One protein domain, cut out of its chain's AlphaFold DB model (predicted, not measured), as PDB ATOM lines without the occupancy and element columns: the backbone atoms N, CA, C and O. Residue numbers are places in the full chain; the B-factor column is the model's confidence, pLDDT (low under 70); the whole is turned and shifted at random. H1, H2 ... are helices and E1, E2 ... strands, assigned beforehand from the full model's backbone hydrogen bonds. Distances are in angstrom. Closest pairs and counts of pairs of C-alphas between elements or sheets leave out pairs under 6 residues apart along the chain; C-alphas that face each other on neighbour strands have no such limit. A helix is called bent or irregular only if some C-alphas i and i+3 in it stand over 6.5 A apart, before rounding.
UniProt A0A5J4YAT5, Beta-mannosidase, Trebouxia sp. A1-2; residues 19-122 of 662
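Overview. This is residues 19 to 122 of the 662 residues of the protein "Beta-mannosidase" of Trebouxia sp. A1-2 (UniProt A0A5J4YAT5). One long helix, H4, runs through the middle of the domain; H1 crosses the later part of H4 at a steep tilt, and the two short helices H2 and H3 make a corner near H4's first end. Links 36 to 49 and 88 to 101 run beside H4, and E1 with residues 105 to 122 makes a small lobe of mostly loop on the side away from H1. The printed part has 104 residues with four named helices and one named strand, in the order H1, H2, H3, H4, E1; the class is mostly helix, and no two named strands pair. The whole is compact, with a radius of gyration of the C-alphas of 14.1 A and spans of 41 by 36 by 24 A.

Along the chain. H4, residues 65 to 87, is the longest helix and measures 31.4 A from its first to its last C-alpha; C-alpha 65 is at (87.580, 113.690, 117.381) and C-alpha 87 at (81.821, 119.499, 87.024). H4 is neither bent nor irregular, but only just: C-alphas 78 and 81 are 6.4 A apart. H1, residues 19 to 35, measures 24.7 A and begins with C-alpha 19 at (97.657, 109.773, 96.506). H2 is residues 50 to 56, 10.6 A, and H3 is residues 59 to 63, 6.2 A. E1, residues 102 to 104, measures 5.4 A and ends with C-alpha 104 at (76.022, 128.962, 103.691).

Arrangement. H4 touches H1, with the C-alphas of His 25 and Ala 83 the closest at 5.7 A. Their lines stand at a steep tilt of 39 degrees, and they run the same way. H4 and H2 only just touch, with 3 pairs of C-alphas within 8 A, and H4 does so with residues 65 to 69 alone. The closest C-alphas are those of Met 54 and Phe 68, 7.0 A apart, and the two helices run opposite ways at a shallow tilt of 11 degrees. H2 and H3 touch only at the corner by their link, the C-alphas of Met 54 and Ala 61 being closest at 5.7 A. H3 and H4 are close but not clearly touching, with the C-alphas of Ala 61 and Phe 68 closest at 6.3 A. H1 is apart from H2, H3 and E1, and E1 is apart from H4 too. E1 pairs with no named strand, but its residues 102 to 104 pair antiparallel with residues 109 to 110; residues 44 to 45 pair parallel with 93 to 94. In H1 and H3 every O i to N i+4 pair is within hydrogen-bond range; in H4 14 of 19 are, and in H2 1 of 3, beside 4 of 4 O i to N i+3 pairs.

Size, cuts and confidence. The two C-alphas farthest apart are those of Pro 39 and Gln 63, at 42.8 A. The printed part has no cut. The links H1 to H2 and H4 to E1 are long, 14 residues each; those from H2 to H3 and H3 to H4 are tight. Mean pLDDT of the printed part is 93.2, and no printed residue is under 70.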
ATOM      1  N   ASP A  19      97.968 110.662  97.627       72.81
ATOM      2  CA  ASP A  19      97.657 109.773  96.506       72.81
ATOM      3  C   ASP A  19      96.202 109.290  96.570       72.81
ATOM      4  O   ASP A  19      95.501 109.316  95.559       72.81
ATOM      5  N   SER A  20      95.707 108.933  97.762       82.56
ATOM      6  CA  SER A  20      94.304 108.538  97.961       82.56
ATOM      7  C   SER A  20      93.342 109.680  97.635       82.56
ATOM      8  O   SER A  20      92.342 109.475  96.957       82.56
ATOM      9  N   VAL A  21      93.652 110.901  98.074       89.06
ATOM     10  CA  VAL A  21      92.810 112.081  97.824       89.06
ATOM     11  C   VAL A  21      92.741 112.414  96.328       89.06
ATOM     12  O   VAL A  21      91.662 112.684  95.804       89.06
ATOM     13  N   ALA A  22      93.870 112.350  95.618       90.00
ATOM     14  CA  ALA A  22      93.916 112.591  94.176       90.00
ATOM     15  C   ALA A  22      93.162 111.516  93.372       90.00
ATOM     16  O   ALA A  22      92.487 111.830  92.386       90.00
ATOM     17  N   GLN A  23      93.247 110.253  93.802       94.94
ATOM     18  CA  GLN A  23      92.484 109.154  93.207       94.94
ATOM     19  C   GLN A  23      90.976 109.363  93.379       94.94
ATOM     20  O   GLN A  23      90.246 109.275  92.395       94.94
ATOM     21  N   ILE A  24      90.525 109.723  94.585       95.62
ATOM     22  CA  ILE A  24      89.105 109.979  94.878       95.62
ATOM     23  C   ILE A  24      88.584 111.171  94.072       95.62
ATOM     24  O   ILE A  24      87.513 111.093  93.479       95.62
ATOM     25  N   HIS A  25      89.350 112.262  93.981       96.19
ATOM     26  CA  HIS A  25      88.983 113.403  93.132       96.19
ATOM     27  C   HIS A  25      88.774 112.977  91.668       96.19
ATOM     28  O   HIS A  25      87.753 113.302  91.058       96.19
ATOM     29  N   THR A  26      89.700 112.175  91.133       96.94
ATOM     30  CA  THR A  26      89.620 111.651  89.760       96.94
ATOM     31  C   THR A  26      88.398 110.752  89.566       96.94
ATOM     32  O   THR A  26      87.706 110.863  88.551       96.94
ATOM     33  N   GLU A  27      88.111 109.878  90.532       97.31
ATOM     34  CA  GLU A  27      86.937 109.005  90.528       97.31
ATOM     35  C   GLU A  27      85.635 109.813  90.493       97.31
ATOM     36  O   GLU A  27      84.794 109.581  89.622       97.31
ATOM     37  N   VAL A  28      85.493 110.797  91.386       96.94
ATOM     38  CA  VAL A  28      84.300 111.651  91.473       96.94
ATOM     39  C   VAL A  28      84.075 112.389  90.157       96.94
ATOM     40  O   VAL A  28      82.983 112.312  89.590       96.94
ATOM     41  N   GLN A  29      85.110 113.032  89.604       96.62
ATOM     42  CA  GLN A  29      84.987 113.719  88.316       96.62
ATOM     43  C   GLN A  29      84.587 112.769  87.181       96.62
ATOM     44  O   GLN A  29      83.789 113.137  86.315       96.62
ATOM     45  N   PHE A  30      85.156 111.561  87.153       97.75
ATOM     46  CA  PHE A  30      84.827 110.566  86.141       97.75
ATOM     47  C   PHE A  30      83.355 110.151  86.233       97.75
ATOM     48  O   PHE A  30      82.645 110.197  85.226       97.75
ATOM     49  N   GLN A  31      82.885 109.787  87.428       97.44
ATOM     50  CA  GLN A  31      81.505 109.348  87.629       97.44
ATOM     51  C   GLN A  31      80.516 110.469  87.335       97.44
ATOM     52  O   GLN A  31      79.555 110.256  86.603       97.44
ATOM     53  N   MET A  32      80.774 111.684  87.805       95.31
ATOM     54  CA  MET A  32      79.875 112.799  87.538       95.31
ATOM     55  C   MET A  32      79.763 113.118  86.055       95.31
ATOM     56  O   MET A  32      78.653 113.183  85.544       95.31
ATOM     57  N   ARG A  33      80.877 113.219  85.320       95.81
ATOM     58  CA  ARG A  33      80.823 113.426  83.861       95.81
ATOM     59  C   ARG A  33      80.093 112.294  83.134       95.81
ATOM     60  O   ARG A  33      79.560 112.508  82.048       95.81
ATOM     61  N   ARG A  34      80.077 111.086  83.709       96.94
ATOM     62  CA  ARG A  34      79.355 109.936  83.160       96.94
ATOM     63  C   ARG A  34      77.842 110.060  83.335       96.94
ATOM     64  O   ARG A  34      77.145 109.613  82.431       96.94
ATOM     65  N   ILE A  35      77.347 110.620  84.446       96.06
ATOM     66  CA  ILE A  35      75.916 110.559  84.806       96.06
ATOM     67  C   ILE A  35      75.215 111.901  85.093       96.06
ATOM     68  O   ILE A  35      73.999 111.905  85.258       96.06
ATOM     69  N   ASN A  36      75.911 113.039  85.104       93.50
ATOM     70  CA  ASN A  36      75.315 114.347  85.427       93.50
ATOM     71  C   ASN A  36      74.296 114.865  84.397       93.50
ATOM     72  O   ASN A  36      73.489 115.727  84.712       93.50
ATOM     73  N   TRP A  37      74.297 114.338  83.175       92.75
ATOM     74  CA  TRP A  37      73.325 114.688  82.134       92.75
ATOM     75  C   TRP A  37      72.005 113.906  82.255       92.75
ATOM     76  O   TRP A  37      71.102 114.095  81.438       92.75
ATOM     77  N   HIS A  38      71.873 113.022  83.252       94.44
ATOM     78  CA  HIS A  38      70.628 112.310  83.517       94.44
ATOM     79  C   HIS A  38      69.696 113.140  84.413       94.44
ATOM     80  O   HIS A  38      70.016 113.343  85.582       94.44
ATOM     81  N   PRO A  39      68.494 113.520  83.941       93.44
ATOM     82  CA  PRO A  39      67.547 114.311  84.735       93.44
ATOM     83  C   PRO A  39      66.976 113.559  85.951       93.44
ATOM     84  O   PRO A  39      66.333 114.164  86.798       93.44
ATOM     85  N   SER A  40      67.180 112.239  86.035       95.00
ATOM     86  CA  SER A  40      66.825 111.433  87.208       95.00
ATOM     87  C   SER A  40      67.768 111.651  88.393       95.00
ATOM     88  O   SER A  40      67.412 111.325  89.521       95.00
ATOM     89  N   VAL A  41      68.979 112.159  88.150       93.25
ATOM     90  CA  VAL A  41      69.865 112.614  89.218       93.25
ATOM     91  C   VAL A  41      69.356 113.983  89.649       93.25
ATOM     92  O   VAL A  41      69.175 114.848  88.802       93.25
ATOM     93  N   VAL A  42      69.089 114.164  90.944       93.94
ATOM     94  CA  VAL A  42      68.536 115.418  91.508       93.94
ATOM     95  C   VAL A  42      69.340 115.955  92.695       93.94
ATOM     96  O   VAL A  42      69.153 117.099  93.104       93.94
ATOM     97  N   ILE A  43      70.248 115.141  93.244       94.06
ATOM     98  CA  ILE A  43      71.155 115.505  94.332       94.06
ATOM     99  C   ILE A  43      72.412 114.624  94.299       94.06
ATOM    100  O   ILE A  43      72.333 113.453  93.924       94.06
ATOM    101  N   TRP A  44      73.556 115.175  94.707       94.69
ATOM    102  CA  TRP A  44      74.798 114.428  94.929       94.69
ATOM    103  C   TRP A  44      75.046 114.217  96.423       94.69
ATOM    104  O   TRP A  44      74.966 115.168  97.200       94.69
ATOM    105  N   GLY A  45      75.375 112.984  96.813       94.06
ATOM    106  CA  GLY A  45      75.747 112.626  98.182       94.06
ATOM    107  C   GLY A  45      77.238 112.335  98.314       94.06
ATOM    108  O   GLY A  45      77.800 111.619  97.488       94.06
ATOM    109  N   GLY A  46      77.879 112.888  99.343       95.44
ATOM    110  CA  GLY A  46      79.297 112.662  99.626       95.44
ATOM    111  C   GLY A  46      79.590 111.292 100.241       95.44
ATOM    112  O   GLY A  46      80.579 110.656  99.881       95.44
ATOM    113  N   ASN A  47      78.744 110.833 101.166       97.25
ATOM    114  CA  ASN A  47      78.842 109.524 101.813       97.25
ATOM    115  C   ASN A  47      77.518 109.122 102.484       97.25
ATOM    116  O   ASN A  47      76.586 109.922 102.558       97.25
ATOM    117  N   ASN A  48      77.489 107.891 102.996       98.12
ATOM    118  CA  ASN A  48      76.450 107.369 103.873       98.12
ATOM    119  C   ASN A  48      76.960 107.302 105.320       98.12
ATOM    120  O   ASN A  48      77.942 106.607 105.589       98.12
ATOM    121  N   GLU A  49      76.273 107.988 106.229       97.50
ATOM    122  CA  GLU A  49      76.388 107.919 107.691       97.50
ATOM    123  C   GLU A  49      77.769 108.210 108.297       97.50
ATOM    124  O   GLU A  49      77.968 108.011 109.496       97.50
ATOM    125  N   VAL A  50      78.742 108.724 107.538       96.69
ATOM    126  CA  VAL A  50      80.092 108.948 108.084       96.69
ATOM    127  C   VAL A  50      80.085 110.079 109.114       96.69
ATOM    128  O   VAL A  50      80.805 109.985 110.108       96.69
ATOM    129  N   GLU A  51      79.255 111.114 108.934       94.81
ATOM    130  CA  GLU A  51      79.077 112.160 109.952       94.81
ATOM    131  C   GLU A  51      78.524 111.576 111.258       94.81
ATOM    132  O   GLU A  51      79.155 111.723 112.306       94.81
ATOM    133  N   ALA A  52      77.424 110.822 111.175       93.94
ATOM    134  CA  ALA A  52      76.816 110.149 112.322       93.94
ATOM    135  C   ALA A  52      77.787 109.160 112.997       93.94
ATOM    136  O   ALA A  52      77.869 109.080 114.226       93.94
ATOM    137  N   ALA A  53      78.596 108.442 112.215       94.38
ATOM    138  CA  ALA A  53      79.568 107.490 112.736       94.38
ATOM    139  C   ALA A  53      80.654 108.147 113.599       94.38
ATOM    140  O   ALA A  53      81.101 107.558 114.595       94.38
ATOM    141  N   MET A  54      81.066 109.370 113.249       91.06
ATOM    142  CA  MET A  54      82.043 110.138 114.025       91.06
ATOM    143  C   MET A  54      81.514 110.569 115.397       91.06
ATOM    144  O   MET A  54      82.320 110.792 116.302       91.06
ATOM    145  N   GLU A  55      80.195 110.648 115.585       85.25
ATOM    146  CA  GLU A  55      79.587 111.049 116.858       85.25
ATOM    147  C   GLU A  55      79.651 109.952 117.928       85.25
ATOM    148  O   GLU A  55      79.603 110.251 119.124       85.25
ATOM    149  N   GLY A  56      79.812 108.678 117.546       83.81
ATOM    150  CA  GLY A  56      79.872 107.634 118.566       83.81
ATOM    151  C   GLY A  56      79.949 106.174 118.138       83.81
ATOM    152  O   GLY A  56      79.884 105.312 119.017       83.81
ATOM    153  N   TRP A  57      80.101 105.843 116.857       92.81
ATOM    154  CA  TRP A  57      80.076 104.432 116.450       92.81
ATOM    155  C   TRP A  57      81.410 103.735 116.701       92.81
ATOM    156  O   TRP A  57      81.446 102.613 117.200       92.81
ATOM    157  N   PHE A  58      82.518 104.424 116.425       94.12
ATOM    158  CA  PHE A  58      83.859 103.862 116.562       94.12
ATOM    159  C   PHE A  58      84.616 104.494 117.730       94.12
ATOM    160  O   PHE A  58      84.795 105.711 117.790       94.12
ATOM    161  N   ASP A  59      85.141 103.668 118.639       93.94
ATOM    162  CA  ASP A  59      85.875 104.162 119.812       93.94
ATOM    163  C   ASP A  59      87.128 104.961 119.437       93.94
ATOM    164  O   ASP A  59      87.465 105.937 120.105       93.94
ATOM    165  N   VAL A  60      87.779 104.616 118.322       91.69
ATOM    166  CA  VAL A  60      88.915 105.386 117.798       91.69
ATOM    167  C   VAL A  60      88.513 106.812 117.406       91.69
ATOM    168  O   VAL A  60      89.291 107.737 117.644       91.69
ATOM    169  N   ALA A  61      87.302 107.005 116.871       90.50
ATOM    170  CA  ALA A  61      86.779 108.321 116.516       90.50
ATOM    171  C   ALA A  61      86.472 109.146 117.769       90.50
ATOM    172  O   ALA A  61      86.949 110.276 117.882       90.50
ATOM    173  N   LYS A  62      85.820 108.535 118.770       90.06
ATOM    174  CA  LYS A  62      85.564 109.163 120.082       90.06
ATOM    175  C   LYS A  62      86.842 109.626 120.776       90.06
ATOM    176  O   LYS A  62      86.861 110.672 121.417       90.06
ATOM    177  N   GLN A  63      87.910 108.836 120.672       93.50
ATOM    178  CA  GLN A  63      89.200 109.139 121.298       93.50
ATOM    179  C   GLN A  63      90.002 110.199 120.530       93.50
ATOM    180  O   GLN A  63      90.890 110.820 121.109       93.50
ATOM    181  N   ASN A  64      89.708 110.423 119.243       91.88
ATOM    182  CA  ASN A  64      90.478 111.314 118.371       91.88
ATOM    183  C   ASN A  64      89.585 112.262 117.538       91.88
ATOM    184  O   ASN A  64      89.790 112.379 116.328       91.88
ATOM    185  N   PRO A  65      88.622 112.986 118.134       90.38
ATOM    186  CA  PRO A  65      87.580 113.690 117.381       90.38
ATOM    187  C   PRO A  65      88.142 114.749 116.423       90.38
ATOM    188  O   PRO A  65      87.709 114.847 115.280       90.38
ATOM    189  N   GLN A  66      89.173 115.493 116.835       91.69
ATOM    190  CA  GLN A  66      89.803 116.519 115.989       91.69
ATOM    191  C   GLN A  66      90.428 115.939 114.716       91.69
ATOM    192  O   GLN A  66      90.374 116.570 113.663       91.69
ATOM    193  N   ARG A  67      91.007 114.736 114.811       90.56
ATOM    194  CA  ARG A  67      91.596 114.044 113.663       90.56
ATOM    195  C   ARG A  67      90.517 113.679 112.654       90.56
ATOM    196  O   ARG A  67      90.659 114.008 111.486       90.56
ATOM    197  N   PHE A  68      89.450 113.026 113.107       91.81
ATOM    198  CA  PHE A  68      88.393 112.561 112.211       91.81
ATOM    199  C   PHE A  68      87.593 113.717 111.612       91.81
ATOM    200  O   PHE A  68      87.286 113.668 110.429       91.81
ATOM    201  N   VAL A  69      87.371 114.806 112.356       92.75
ATOM    202  CA  VAL A  69      86.787 116.035 111.793       92.75
ATOM    203  C   VAL A  69      87.668 116.613 110.682       92.75
ATOM    204  O   VAL A  69      87.152 117.030 109.646       92.75
ATOM    205  N   ALA A  70      88.993 116.627 110.854       93.25
ATOM    206  CA  ALA A  70      89.895 117.110 109.810       93.25
ATOM    207  C   ALA A  70      89.994 116.165 108.611       93.25
ATOM    208  O   ALA A  70      89.971 116.641 107.481       93.25
ATOM    209  N   ASP A  71      90.056 114.851 108.835       93.19
ATOM    210  CA  ASP A  71      90.054 113.858 107.757       93.19
ATOM    211  C   ASP A  71      88.726 113.905 106.973       93.19
ATOM    212  O   ASP A  71      88.744 113.918 105.744       93.19
ATOM    213  N   TYR A  72      87.586 114.041 107.660       94.44
ATOM    214  CA  TYR A  72      86.269 114.239 107.045       94.44
ATOM    215  C   TYR A  72      86.217 115.520 106.215       94.44
ATOM    216  O   TYR A  72      85.823 115.489 105.052       94.44
ATOM    217  N   THR A  73      86.648 116.644 106.799       94.12
ATOM    218  CA  THR A  73      86.688 117.942 106.109       94.12
ATOM    219  C   THR A  73      87.550 117.838 104.858       94.12
ATOM    220  O   THR A  73      87.117 118.221 103.773       94.12
ATOM    221  N   LYS A  74      88.738 117.236 104.977       94.62
ATOM    222  CA  LYS A  74      89.654 117.086 103.854       94.62
ATOM    223  C   LYS A  74      89.068 116.227 102.739       94.62
ATOM    224  O   LYS A  74      89.255 116.540 101.563       94.62
ATOM    225  N   LEU A  75      88.396 115.137 103.092       95.50
ATOM    226  CA  LEU A  75      87.840 114.207 102.121       95.50
ATOM    227  C   LEU A  75      86.559 114.750 101.486       95.50
ATOM    228  O   LEU A  75      86.509 114.947 100.276       95.50
ATOM    229  N   PHE A  76      85.524 115.011 102.275       95.44
ATOM    230  CA  PHE A  76      84.194 115.282 101.730       95.44
ATOM    231  C   PHE A  76      83.990 116.743 101.338       95.44
ATOM    232  O   PHE A  76      83.281 117.010 100.369       95.44
ATOM    233  N   LEU A  77      84.641 117.682 102.031       93.75
ATOM    234  CA  LEU A  77      84.484 119.112 101.754       93.75
ATOM    235  C   LEU A  77      85.584 119.616 100.809       93.75
ATOM    236  O   LEU A  77      85.293 120.097  99.720       93.75
ATOM    237  N   ASP A  78      86.857 119.433 101.153       94.06
ATOM    238  CA  ASP A  78      87.947 119.982 100.333       94.06
ATOM    239  C   ASP A  78      88.194 119.191  99.037       94.06
ATOM    240  O   ASP A  78      88.832 119.709  98.122       94.06
ATOM    241  N   THR A  79      87.772 117.923  98.966       95.00
ATOM    242  CA  THR A  79      88.068 117.049  97.816       95.00
ATOM    243  C   THR A  79      86.811 116.688  97.038       95.00
ATOM    244  O   THR A  79      86.713 117.055  95.870       95.00
ATOM    245  N   VAL A  80      85.846 115.995  97.654       95.94
ATOM    246  CA  VAL A  80      84.631 115.536  96.956       95.94
ATOM    247  C   VAL A  80      83.770 116.721  96.527       95.94
ATOM    248  O   VAL A  80      83.487 116.843  95.340       95.94
ATOM    249  N   GLN A  81      83.410 117.634  97.436       94.50
ATOM    250  CA  GLN A  81      82.598 118.803  97.075       94.50
ATOM    251  C   GLN A  81      83.291 119.687  96.026       94.50
ATOM    252  O   GLN A  81      82.630 120.169  95.109       94.50
ATOM    253  N   THR A  82      84.617 119.849  96.103       94.00
ATOM    254  CA  THR A  82      85.378 120.589  95.083       94.00
ATOM    255  C   THR A  82      85.328 119.884  93.724       94.00
ATOM    256  O   THR A  82      85.018 120.522  92.722       94.00
ATOM    257  N   ALA A  83      85.553 118.564  93.677       95.38
ATOM    258  CA  ALA A  83      85.433 117.780  92.445       95.38
ATOM    259  C   ALA A  83      84.022 117.869  91.838       95.38
ATOM    260  O   ALA A  83      83.880 117.939  90.617       95.38
ATOM    261  N   VAL A  84      82.993 117.904  92.695       94.75
ATOM    262  CA  VAL A  84      81.594 118.100  92.299       94.75
ATOM    263  C   VAL A  84      81.391 119.476  91.681       94.75
ATOM    264  O   VAL A  84      80.924 119.568  90.547       94.75
ATOM    265  N   ALA A  85      81.809 120.537  92.370       93.06
ATOM    266  CA  ALA A  85      81.635 121.910  91.913       93.06
ATOM    267  C   ALA A  85      82.408 122.229  90.618       93.06
ATOM    268  O   ALA A  85      81.987 123.077  89.837       93.06
ATOM    269  N   GLU A  86      83.521 121.539  90.355       95.00
ATOM    270  CA  GLU A  86      84.270 121.661  89.097       95.00
ATOM    271  C   GLU A  86      83.524 121.086  87.881       95.00
ATOM    272  O   GLU A  86      83.799 121.487  86.747       95.00
ATOM    273  N   VAL A  87      82.616 120.126  88.091       94.75
ATOM    274  CA  VAL A  87      81.821 119.499  87.024       94.75
ATOM    275  C   VAL A  87      80.433 120.124  86.925       94.75
ATOM    276  O   VAL A  87      79.963 120.366  85.814       94.75
ATOM    277  N   ASP A  88      79.786 120.371  88.063       90.31
ATOM    278  CA  ASP A  88      78.417 120.870  88.143       90.31
ATOM    279  C   ASP A  88      78.226 121.785  89.376       90.31
ATOM    280  O   ASP A  88      77.786 121.336  90.437       90.31
ATOM    281  N   PRO A  89      78.608 123.075  89.274       87.00
ATOM    282  CA  PRO A  89      78.640 123.998  90.412       87.00
ATOM    283  C   PRO A  89      77.260 124.398  90.939       87.00
ATOM    284  O   PRO A  89      77.149 124.830  92.086       87.00
ATOM    285  N   GLU A  90      76.210 124.297  90.122       83.06
ATOM    286  CA  GLU A  90      74.859 124.722  90.513       83.06
ATOM    287  C   GLU A  90      74.037 123.585  91.141       83.06
ATOM    288  O   GLU A  90      72.977 123.834  91.725       83.06
ATOM    289  N   PHE A  91      74.531 122.345  91.073       84.75
ATOM    290  CA  PHE A  91      73.794 121.176  91.532       84.75
ATOM    291  C   PHE A  91      73.795 121.019  93.060       84.75
ATOM    292  O   PHE A  91      74.825 121.224  93.710       84.75
ATOM    293  N   PRO A  92      72.671 120.608  93.680       90.38
ATOM    294  CA  PRO A  92      72.637 120.319  95.109       90.38
ATOM    295  C   PRO A  92      73.615 119.202  95.505       90.38
ATOM    296  O   PRO A  92      73.582 118.103  94.951       90.38
ATOM    297  N   PHE A  93      74.441 119.474  96.518       93.12
ATOM    298  CA  PHE A  93      75.350 118.512  97.139       93.12
ATOM    299  C   PHE A  93      75.112 118.463  98.652       93.12
ATOM    300  O   PHE A  93      75.118 119.508  99.314       93.12
ATOM    301  N   VAL A  94      74.934 117.257  99.187       94.38
ATOM    302  CA  VAL A  94      74.964 116.973 100.627       94.38
ATOM    303  C   VAL A  94      76.231 116.201 100.954       94.38
ATOM    304  O   VAL A  94      76.610 115.259 100.264       94.38
ATOM    305  N   ASP A  95      76.919 116.625 102.005       94.50
ATOM    306  CA  ASP A  95      78.231 116.087 102.340       94.50
ATOM    307  C   ASP A  95      78.166 114.714 103.030       94.50
ATOM    308  O   ASP A  95      79.092 113.924 102.877       94.50
ATOM    309  N   SER A  96      77.057 114.420 103.715       97.31
ATOM    310  CA  SER A  96      76.685 113.137 104.329       97.31
ATOM    311  C   SER A  96      75.160 112.991 104.279       97.31
ATOM    312  O   SER A  96      74.452 113.982 104.096       97.31
ATOM    313  N   SER A  97      74.671 111.766 104.439       97.81
ATOM    314  CA  SER A  97      73.269 111.433 104.706       97.81
ATOM    315  C   SER A  97      73.268 110.427 105.869       97.81
ATOM    316  O   SER A  97      73.941 109.401 105.747       97.81
ATOM    317  N   PRO A  98      72.676 110.751 107.034       97.75
ATOM    318  CA  PRO A  98      71.971 111.993 107.329       97.75
ATOM    319  C   PRO A  98      72.934 113.184 107.480       97.75
ATOM    320  O   PRO A  98      74.141 113.009 107.703       97.75
ATOM    321  N   SER A  99      72.408 114.398 107.318       96.00
ATOM    322  CA  SER A  99      73.131 115.655 107.541       96.00
ATOM    323  C   SER A  99      72.171 116.783 107.900       96.00
ATOM    324  O   SER A  99      71.055 116.882 107.403       96.00
ATOM    325  N   ASN A 100      72.659 117.746 108.680       96.25
ATOM    326  CA  ASN A 100      71.945 118.992 108.965       96.25
ATOM    327  C   ASN A 100      72.026 120.031 107.821       96.25
ATOM    328  O   ASN A 100      71.559 121.171 107.959       96.25
ATOM    329  N   GLY A 101      72.652 119.677 106.697       93.44
ATOM    330  CA  GLY A 101      72.835 120.547 105.540       93.44
ATOM    331  C   GLY A 101      73.811 121.701 105.795       93.44
ATOM    332  O   GLY A 101      74.836 121.555 106.463       93.44
ATOM    333  N   LEU A 102      73.513 122.873 105.226       92.44
ATOM    334  CA  LEU A 102      74.444 124.007 105.162       92.44
ATOM    335  C   LEU A 102      74.021 125.199 106.036       92.44
ATOM    336  O   LEU A 102      72.842 125.441 106.313       92.44
ATOM    337  N   ILE A 103      75.018 125.976 106.458       94.12
ATOM    338  CA  ILE A 103      74.862 127.340 106.983       94.12
ATOM    339  C   ILE A 103      74.929 128.342 105.827       94.12
ATOM    340  O   ILE A 103      74.108 129.254 105.768       94.12
ATOM    341  N   SER A 104      75.881 128.160 104.909       90.69
ATOM    342  CA  SER A 104      76.022 128.962 103.691       90.69
ATOM    343  C   SER A 104      76.488 128.087 102.530       90.69
ATOM    344  O   SER A 104      77.216 127.116 102.740       90.69
ATOM    345  N   LYS A 105      76.059 128.430 101.312       85.56
ATOM    346  CA  LYS A 105      76.597 127.854 100.070       85.56
ATOM    347  C   LYS A 105      77.869 128.571  99.621       85.56
ATOM    348  O   LYS A 105      78.759 127.926  99.092       85.56
ATOM    349  N   GLU A 106      77.945 129.881  99.861       86.75
ATOM    350  CA  GLU A 106      79.064 130.734  99.457       86.75
ATOM    351  C   GLU A 106      79.452 131.691 100.602       86.75
ATOM    352  O   GLU A 106      78.676 132.594 100.935       86.75
ATOM    353  N   PRO A 107      80.608 131.495 101.267       87.19
ATOM    354  CA  PRO A 107      81.462 130.306 101.160       87.19
ATOM    355  C   PRO A 107      80.701 129.035 101.570       87.19
ATOM    356  O   PRO A 107      79.739 129.117 102.340       87.19
ATOM    357  N   TYR A 108      81.135 127.871 101.086       87.94
ATOM    358  CA  TYR A 108      80.547 126.592 101.484       87.94
ATOM    359  C   TYR A 108      80.829 126.338 102.970       87.94
ATOM    360  O   TYR A 108      81.972 126.140 103.381       87.94
ATOM    361  N   VAL A 109      79.782 126.370 103.794       91.44
ATOM    362  CA  VAL A 109      79.877 126.177 105.244       91.44
ATOM    363  C   VAL A 109      78.847 125.147 105.674       91.44
ATOM    364  O   VAL A 109      77.645 125.430 105.712       91.44
ATOM    365  N   LYS A 110      79.334 123.965 106.047       93.56
ATOM    366  CA  LYS A 110      78.532 122.892 106.636       93.56
ATOM    367  C   LYS A 110      77.939 123.298 107.989       93.56
ATOM    368  O   LYS A 110      78.581 123.988 108.784       93.56
ATOM    369  N   ARG A 111      76.728 122.816 108.278       94.81
ATOM    370  CA  ARG A 111      76.126 122.840 109.614       94.81
ATOM    371  C   ARG A 111      76.526 121.588 110.397       94.81
ATOM    372  O   ARG A 111      75.936 120.535 110.209       94.81
ATOM    373  N   TRP A 112      77.499 121.725 111.289       92.94
ATOM    374  CA  TRP A 112      77.837 120.686 112.266       92.94
ATOM    375  C   TRP A 112      76.795 120.615 113.390       92.94
ATOM    376  O   TRP A 112      76.186 121.631 113.740       92.94
ATOM    377  N   GLY A 113      76.629 119.439 113.988       91.19
ATOM    378  CA  GLY A 113      75.713 119.191 115.100       91.19
ATOM    379  C   GLY A 113      75.400 117.703 115.208       91.19
ATOM    380  O   GLY A 113      76.145 116.906 114.662       91.19
ATOM    381  N   ASP A 114      74.298 117.370 115.874       93.75
ATOM    382  CA  ASP A 114      73.680 116.039 115.799       93.75
ATOM    383  C   ASP A 114      73.213 115.793 114.360       93.75
ATOM    384  O   ASP A 114      72.246 116.424 113.923       93.75
ATOM    385  N   ALA A 115      73.907 114.927 113.622       94.31
ATOM    386  CA  ALA A 115      73.640 114.637 112.215       94.31
ATOM    387  C   ALA A 115      72.205 114.155 111.958       94.31
ATOM    388  O   ALA A 115      71.718 114.301 110.843       94.31
ATOM    389  N   SER A 116      71.518 113.629 112.979       94.12
ATOM    390  CA  SER A 116      70.145 113.113 112.900       94.12
ATOM    391  C   SER A 116      69.098 114.074 113.479       94.12
ATOM    392  O   SER A 116      67.971 113.665 113.781       94.12
ATOM    393  N   SER A 117      69.428 115.359 113.649       96.31
ATOM    394  CA  SER A 117      68.474 116.340 114.169       96.31
ATOM    395  C   SER A 117      67.254 116.469 113.233       96.31
ATOM    396  O   SER A 117      67.403 116.839 112.069       96.31
ATOM    397  N   PRO A 118      66.010 116.328 113.735       96.50
ATOM    398  CA  PRO A 118      64.811 116.360 112.891       96.50
ATOM    399  C   PRO A 118      64.488 117.754 112.325       96.50
ATOM    400  O   PRO A 118      63.602 117.905 111.482       96.50
ATOM    401  N   PHE A 119      65.161 118.804 112.801       96.25
ATOM    402  CA  PHE A 119      64.844 120.186 112.444       96.25
ATOM    403  C   PHE A 119      65.522 120.668 111.159       96.25
ATOM    404  O   PHE A 119      65.069 121.670 110.592       96.25
ATOM    405  N   TYR A 120      66.557 119.966 110.698       95.94
ATOM    406  CA  TYR A 120      67.376 120.319 109.540       95.94
ATOM    407  C   TYR A 120      67.604 119.093 108.653       95.94
ATOM    408  O   TYR A 120      67.468 117.975 109.126       95.94
ATOM    409  N   GLY A 121      67.928 119.339 107.379       95.81
ATOM    410  CA  GLY A 121      68.314 118.323 106.394       95.81
ATOM    411  C   GLY A 121      67.492 117.034 106.426       95.81
ATOM    412  O   GLY A 121      66.269 117.093 106.288       95.81
ATOM    413  N   ASP A 122      68.162 115.895 106.542       98.06
ATOM    414  CA  ASP A 122      67.576 114.560 106.485       98.06
ATOM    415  C   ASP A 122      67.963 113.696 107.695       98.06
ATOM    416  O   ASP A 122      68.958 113.959 108.362       98.06
TER     417      ASP A 122